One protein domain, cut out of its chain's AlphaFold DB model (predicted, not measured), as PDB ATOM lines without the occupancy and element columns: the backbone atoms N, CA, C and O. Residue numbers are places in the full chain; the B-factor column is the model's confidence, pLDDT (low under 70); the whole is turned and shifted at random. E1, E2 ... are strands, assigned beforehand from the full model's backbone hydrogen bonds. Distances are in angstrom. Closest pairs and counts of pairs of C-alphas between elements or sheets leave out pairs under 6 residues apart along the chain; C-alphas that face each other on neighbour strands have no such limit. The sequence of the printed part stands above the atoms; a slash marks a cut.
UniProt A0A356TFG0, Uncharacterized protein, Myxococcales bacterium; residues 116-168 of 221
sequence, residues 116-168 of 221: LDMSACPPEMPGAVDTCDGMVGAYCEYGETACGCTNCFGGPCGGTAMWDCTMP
ATOM      1  N   LEU A 116     117.042 128.117 173.401       87.62
ATOM      2  CA  LEU A 116     118.416 128.489 173.076       87.62
ATOM      3  C   LEU A 116     119.305 127.242 173.067       87.62
ATOM      4  O   LEU A 116     119.228 126.413 173.975       87.62
ATOM      5  N   ASP A 117     120.165 127.115 172.055       87.50
ATOM      6  CA  ASP A 117     121.094 125.988 171.959       87.50
ATOM      7  C   ASP A 117     122.414 126.299 172.676       87.50
ATOM      8  O   ASP A 117     123.344 126.873 172.112       87.50
ATOM      9  N   MET A 118     122.513 125.893 173.939       86.19
ATOM     10  CA  MET A 118     123.746 126.040 174.721       86.19
ATOM     11  C   MET A 118     124.803 124.973 174.381       86.19
ATOM     12  O   MET A 118     125.952 125.082 174.799       86.19
ATOM     13  N   SER A 119     124.443 123.919 173.636       86.56
ATOM     14  CA  SER A 119     125.370 122.831 173.290       86.56
ATOM     15  C   SER A 119     126.306 123.192 172.135       86.56
ATOM     16  O   SER A 119     127.388 122.619 172.009       86.56
ATOM     17  N   ALA A 120     125.912 124.177 171.328       88.88
ATOM     18  CA  ALA A 120     126.691 124.710 170.218       88.88
ATOM     19  C   ALA A 120     127.743 125.753 170.645       88.88
ATOM     20  O   ALA A 120     128.400 126.338 169.786       88.88
ATOM     21  N   CYS A 121     127.918 125.994 171.949       91.88
ATOM     22  CA  CYS A 121     128.855 126.987 172.461       91.88
ATOM     23  C   CYS A 121     130.321 126.566 172.283       91.88
ATOM     24  O   CYS A 121     130.727 125.519 172.797       91.88
ATOM     25  N   PRO A 122     131.141 127.380 171.591       92.69
ATOM     26  CA  PRO A 122     132.588 127.215 171.596       92.69
ATOM     27  C   PRO A 122     133.171 127.165 173.023       92.69
ATOM     28  O   PRO A 122     132.622 127.767 173.941       92.69
ATOM     29  N   PRO A 123     134.302 126.470 173.246       91.56
ATOM     30  CA  PRO A 123     134.935 126.417 174.568       91.56
ATOM     31  C   PRO A 123     135.566 127.754 174.987       91.56
ATOM     32  O   PRO A 123     135.721 128.016 176.177       91.56
ATOM     33  N   GLU A 124     135.945 128.587 174.017       92.31
ATOM     34  CA  GLU A 124     136.496 129.923 174.232       92.31
ATOM     35  C   GLU A 124     135.544 130.966 173.654       92.31
ATOM     36  O   GLU A 124     134.881 130.713 172.647       92.31
ATOM     37  N   MET A 125     135.498 132.142 174.281       93.25
ATOM     38  CA  MET A 125     134.640 133.230 173.824       93.25
ATOM     39  C   MET A 125     135.011 133.622 172.382       93.25
ATOM     40  O   MET A 125     136.162 133.998 172.140       93.25
ATOM     41  N   PRO A 126     134.063 133.556 171.430       93.12
ATOM     42  CA  PRO A 126     134.319 133.960 170.058       93.12
ATOM     43  C   PRO A 126     134.479 135.480 169.959       93.12
ATOM     44  O   PRO A 126     133.966 136.239 170.785       93.12
ATOM     45  N   GLY A 127     135.158 135.948 168.915       89.62
ATOM     46  CA  GLY A 127     135.102 137.352 168.537       89.62
ATOM     47  C   GLY A 127     133.701 137.721 168.045       89.62
ATOM     48  O   GLY A 127     133.073 136.954 167.320       89.62
ATOM     49  N   ALA A 128     133.228 138.929 168.367       77.19
ATOM     50  CA  ALA A 128     131.889 139.441 168.021       77.19
ATOM     51  C   ALA A 128     131.616 139.639 166.506       77.19
ATOM     52  O   ALA A 128     130.674 140.319 166.117       77.19
ATOM     53  N   VAL A 129     132.484 139.132 165.635       77.75
ATOM     54  CA  VAL A 129     132.297 139.107 164.174       77.75
ATOM     55  C   VAL A 129     132.754 137.779 163.568       77.75
ATOM     56  O   VAL A 129     132.790 137.631 162.347       77.75
ATOM     57  N   ASP A 130     133.119 136.809 164.409       91.62
ATOM     58  CA  ASP A 130     133.469 135.477 163.947       91.62
ATOM     59  C   ASP A 130     132.211 134.801 163.403       91.62
ATOM     60  O   ASP A 130     131.121 134.889 163.977       91.62
ATOM     61  N   THR A 131     132.362 134.123 162.269       93.56
ATOM     62  CA  THR A 131     131.254 133.414 161.633       93.56
ATOM     63  C   THR A 131     130.847 132.208 162.470       93.56
ATOM     64  O   THR A 131     131.705 131.454 162.931       93.56
ATOM     65  N   CYS A 132     129.547 131.980 162.595       93.25
ATOM     66  CA  CYS A 132     128.963 130.907 163.398       93.25
ATOM     67  C   CYS A 132     127.952 130.078 162.587       93.25
ATOM     68  O   CYS A 132     126.918 129.632 163.085       93.25
ATOM     69  N   ASP A 133     128.235 129.887 161.297       88.94
ATOM     70  CA  ASP A 133     127.350 129.167 160.383       88.94
ATOM     71  C   ASP A 133     127.023 127.756 160.906       88.94
ATOM     72  O   ASP A 133     127.904 126.977 161.270       88.94
ATOM     73  N   GLY A 134     125.729 127.429 160.938       86.88
ATOM     74  CA  GLY A 134     125.222 126.170 161.493       86.88
ATOM     75  C   GLY A 134     124.962 126.182 163.003       86.88
ATOM     76  O   GLY A 134     124.427 125.200 163.505       86.88
ATOM     77  N   MET A 135     125.273 127.279 163.703       90.88
ATOM     78  CA  MET A 135     125.025 127.462 165.143       90.88
ATOM     79  C   MET A 135     123.996 128.568 165.427       90.88
ATOM     80  O   MET A 135     123.924 129.077 166.541       90.88
ATOM     81  N   VAL A 136     123.211 128.982 164.426       89.88
ATOM     82  CA  VAL A 136     122.190 130.033 164.593       89.88
ATOM     83  C   VAL A 136     121.216 129.647 165.704       89.88
ATOM     84  O   VAL A 136     120.651 128.556 165.677       89.88
ATOM     85  N   GLY A 137     121.009 130.557 166.656       87.38
ATOM     86  CA  GLY A 137     120.203 130.311 167.855       87.38
ATOM     87  C   GLY A 137     121.001 129.804 169.060       87.38
ATOM     88  O   GLY A 137     120.424 129.644 170.136       87.38
ATOM     89  N   ALA A 138     122.313 129.595 168.918       92.94
ATOM     90  CA  ALA A 138     123.182 129.350 170.059       92.94
ATOM     91  C   ALA A 138     123.269 130.593 170.948       92.94
ATOM     92  O   ALA A 138     123.395 131.709 170.438       92.94
ATOM     93  N   TYR A 139     123.234 130.396 172.267       92.75
ATOM     94  CA  TYR A 139     123.434 131.449 173.262       92.75
ATOM     95  C   TYR A 139     124.337 130.932 174.374       92.75
ATOM     96  O   TYR A 139     124.071 129.888 174.968       92.75
ATOM     97  N   CYS A 140     125.410 131.664 174.632       92.69
ATOM     98  CA  CYS A 140     126.548 131.199 175.401       92.69
ATOM     99  C   CYS A 140     126.959 132.249 176.419       92.69
ATOM    100  O   CYS A 140     127.166 133.410 176.069       92.69
ATOM    101  N   GLU A 141     127.135 131.827 177.663       91.62
ATOM    102  CA  GLU A 141     127.639 132.681 178.731       91.62
ATOM    103  C   GLU A 141     129.127 132.396 178.966       91.62
ATOM    104  O   GLU A 141     129.521 131.288 179.329       91.62
ATOM    105  N   TYR A 142     129.961 133.416 178.772       91.38
ATOM    106  CA  TYR A 142     131.406 133.392 178.979       91.38
ATOM    107  C   TYR A 142     131.773 134.321 180.136       91.38
ATOM    108  O   TYR A 142     132.139 135.486 179.952       91.38
ATOM    109  N   GLY A 143     131.651 133.800 181.358       89.00
ATOM    110  CA  GLY A 143     131.848 134.585 182.573       89.00
ATOM    111  C   GLY A 143     130.809 135.697 182.668       89.00
ATOM    112  O   GLY A 143     129.658 135.446 183.001       89.00
ATOM    113  N   GLU A 144     131.225 136.928 182.386       85.38
ATOM    114  CA  GLU A 144     130.353 138.103 182.447       85.38
ATOM    115  C   GLU A 144     129.738 138.464 181.089       85.38
ATOM    116  O   GLU A 144     128.772 139.214 181.045       85.38
ATOM    117  N   THR A 145     130.292 137.951 179.989       89.88
ATOM    118  CA  THR A 145     129.848 138.275 178.627       89.88
ATOM    119  C   THR A 145     128.900 137.203 178.121       89.88
ATOM    120  O   THR A 145     129.173 136.017 178.285       89.88
ATOM    121  N   ALA A 146     127.821 137.601 177.455       91.31
ATOM    122  CA  ALA A 146     126.931 136.668 176.781       91.31
ATOM    123  C   ALA A 146     127.007 136.854 175.267       91.31
ATOM    124  O   ALA A 146     126.873 137.974 174.775       91.31
ATOM    125  N   CYS A 147     127.211 135.764 174.532       93.62
ATOM    126  CA  CYS A 147     127.299 135.763 173.078       93.62
ATOM    127  C   CYS A 147     126.180 134.925 172.471       93.62
ATOM    128  O   CYS A 147     125.956 133.794 172.897       93.62
ATOM    129  N   GLY A 148     125.522 135.444 171.439       93.31
ATOM    130  CA  GLY A 148     124.556 134.689 170.652       93.31
ATOM    131  C   GLY A 148     124.938 134.632 169.180       93.31
ATOM    132  O   GLY A 148     125.455 135.597 168.624       93.31
ATOM    133  N   CYS A 149     124.693 133.494 168.541       93.69
ATOM    134  CA  CYS A 149     124.903 133.342 167.108       93.69
ATOM    135  C   CYS A 149     123.623 133.697 166.350       93.69
ATOM    136  O   CYS A 149     122.580 133.057 166.520       93.69
ATOM    137  N   THR A 150     123.702 134.704 165.485       90.88
ATOM    138  CA  THR A 150     122.539 135.245 164.776       90.88
ATOM    139  C   THR A 150     122.915 135.720 163.377       90.88
ATOM    140  O   THR A 150     124.061 136.055 163.085       90.88
ATOM    141  N   ASN A 151     121.932 135.739 162.483       91.31
ATOM    142  CA  ASN A 151     122.012 136.369 161.166       91.31
ATOM    143  C   ASN A 151     120.973 137.499 161.017       91.31
ATOM    144  O   ASN A 151     120.600 137.865 159.902       91.31
ATOM    145  N   CYS A 152     120.489 138.035 162.142       87.06
ATOM    146  CA  CYS A 152     119.430 139.041 162.219       87.06
ATOM    147  C   CYS A 152     119.977 140.396 162.718       87.06
ATOM    148  O   CYS A 152     119.694 140.832 163.830       87.06
ATOM    149  N   PHE A 153     120.764 141.096 161.895       84.38
ATOM    150  CA  PHE A 153     121.427 142.363 162.263       84.38
ATOM    151  C   PHE A 153     120.598 143.624 161.949       84.38
ATOM    152  O   PHE A 153     121.089 144.543 161.298       84.38
ATOM    153  N   GLY A 154     119.341 143.680 162.411       74.44
ATOM    154  CA  GLY A 154     118.466 144.858 162.232       74.44
ATOM    155  C   GLY A 154     117.756 144.923 160.874       74.44
ATOM    156  O   GLY A 154     117.531 145.997 160.333       74.44
ATOM    157  N   GLY A 155     117.449 143.763 160.294       75.12
ATOM    158  CA  GLY A 155     116.702 143.614 159.047       75.12
ATOM    159  C   GLY A 155     116.185 142.178 158.907       75.12
ATOM    160  O   GLY A 155     116.269 141.410 159.870       75.12
ATOM    161  N   PRO A 156     115.666 141.769 157.732       80.25
ATOM    162  CA  PRO A 156     115.280 140.382 157.504       80.25
ATOM    163  C   PRO A 156     116.466 139.460 157.779       80.25
ATOM    164  O   PRO A 156     117.543 139.657 157.215       80.25
ATOM    165  N   CYS A 157     116.266 138.459 158.634       85.12
ATOM    166  CA  CYS A 157     117.299 137.480 158.940       85.12
ATOM    167  C   CYS A 157     117.804 136.819 157.650       85.12
ATOM    168  O   CYS A 157     117.012 136.318 156.844       85.12
ATOM    169  N   GLY A 158     119.118 136.817 157.443       85.50
ATOM    170  CA  GLY A 158     119.719 136.274 156.232       85.50
ATOM    171  C   GLY A 158     121.224 136.506 156.146       85.50
ATOM    172  O   GLY A 158     121.794 137.303 156.882       85.50
ATOM    173  N   GLY A 159     121.873 135.799 155.219       88.44
ATOM    174  CA  GLY A 159     123.326 135.856 155.047       88.44
ATOM    175  C   GLY A 159     124.093 134.999 156.056       88.44
ATOM    176  O   GLY A 159     123.533 134.079 156.655       88.44
ATOM    177  N   THR A 160     125.389 135.287 156.180       91.75
ATOM    178  CA  THR A 160     126.322 134.604 157.086       91.75
ATOM    179  C   THR A 160     126.000 134.942 158.534       91.75
ATOM    180  O   THR A 160     125.860 136.116 158.880       91.75
ATOM    181  N   ALA A 161     125.894 133.916 159.375       93.06
ATOM    182  CA  ALA A 161     125.674 134.108 160.799       93.06
ATOM    183  C   ALA A 161     126.978 134.528 161.479       93.06
ATOM    184  O   ALA A 161     128.042 133.982 161.177       93.06
ATOM    185  N   MET A 162     126.895 135.481 162.402       93.44
ATOM    186  CA  MET A 162     128.033 135.949 163.190       93.44
ATOM    187  C   MET A 162     127.667 135.949 164.672       93.44
ATOM    188  O   MET A 162     126.494 136.063 165.040       93.44
ATOM    189  N   TRP A 163     128.678 135.792 165.519       94.00
ATOM    190  CA  TRP A 163     128.519 135.963 166.956       94.00
ATOM    191  C   TRP A 163     128.263 137.430 167.280       94.00
ATOM    192  O   TRP A 163     129.049 138.276 166.887       94.00
ATOM    193  N   ASP A 164     127.206 137.732 168.021       92.44
ATOM    194  CA  ASP A 164     127.023 139.020 168.685       92.44
ATOM    195  C   ASP A 164     127.277 138.819 170.180       92.44
ATOM    196  O   ASP A 164     126.651 137.961 170.800       92.44
ATOM    197  N   CYS A 165     128.229 139.559 170.742       92.75
ATOM    198  CA  CYS A 165     128.644 139.423 172.135       92.75
ATOM    199  C   CYS A 165     128.336 140.700 172.907       92.75
ATOM    200  O   CYS A 165     128.748 141.799 172.535       92.75
ATOM    201  N   THR A 166     127.652 140.527 174.029       90.62
ATOM    202  CA  THR A 166     127.134 141.599 174.871       90.62
ATOM    203  C   THR A 166     127.795 141.548 176.237       90.62
ATOM    204  O   THR A 166     127.821 140.513 176.903       90.62
ATOM    205  N   MET A 167     128.380 142.676 176.632       90.25
ATOM    206  CA  MET A 167     128.915 142.876 177.976       90.25
ATOM    207  C   MET A 167     127.783 143.302 178.919       90.25
ATOM    208  O   MET A 167     126.803 143.894 178.456       90.25
ATOM    209  N   PRO A 168     127.907 143.037 180.230       89.44
ATOM    210  CA  PRO A 168     126.932 143.513 181.199       89.44
ATOM    211  C   PRO A 168     126.990 145.048 181.285       89.44
ATOM    212  O   PRO A 168     127.965 145.659 180.821       89.44
TER     213      PRO A 168
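Overview. This is residues 116 to 168 of the 221 residues of an uncharacterized protein of Myxococcales bacterium (UniProt A0A356TFG0). There is little regular structure: a small three-stranded sheet is partly covered on one face by a long loop, residues 116 to 138, and the loop of residues 151 to 161 lies beyond one end of the sheet. The printed part has 53 residues, with no named helix and strands E1, E2 and E3, which hold 15 of them. The sheet's order is E1, E2, E3, antiparallel throughout, and the class is all strand. The whole is compact, with a radius of gyration of the C-alphas of 10.3 A and spans of 30 by 22 by 18 A.

Arrangement. E1, residues 139 to 142, E2, residues 145 to 150, and E3, residues 162 to 166, form a meander, each strand the antiparallel neighbour of the one before. E1 and E2 are a hairpin at 154 degrees, with N 140 and O 147 2.8 A apart, within hydrogen-bond range. E2 and E3 are a hairpin at 151 degrees, with N 148 and O 164 2.8 A apart, within hydrogen-bond range.

Along the chain. E1 begins at C-alpha 139 (123.434, 131.449, 173.262) and is 10.0 A long. E2 is 16.0 A long. E3, 13.0 A long, ends at C-alpha 166 (127.134, 141.599, 174.871).

Size, cuts and confidence. The farthest C-alphas, of Gly 143 and Pro 156, are 30.6 A apart. The link from E2 to E3 is long. The printed part has no cut, and no printed residue is under 70 in pLDDT.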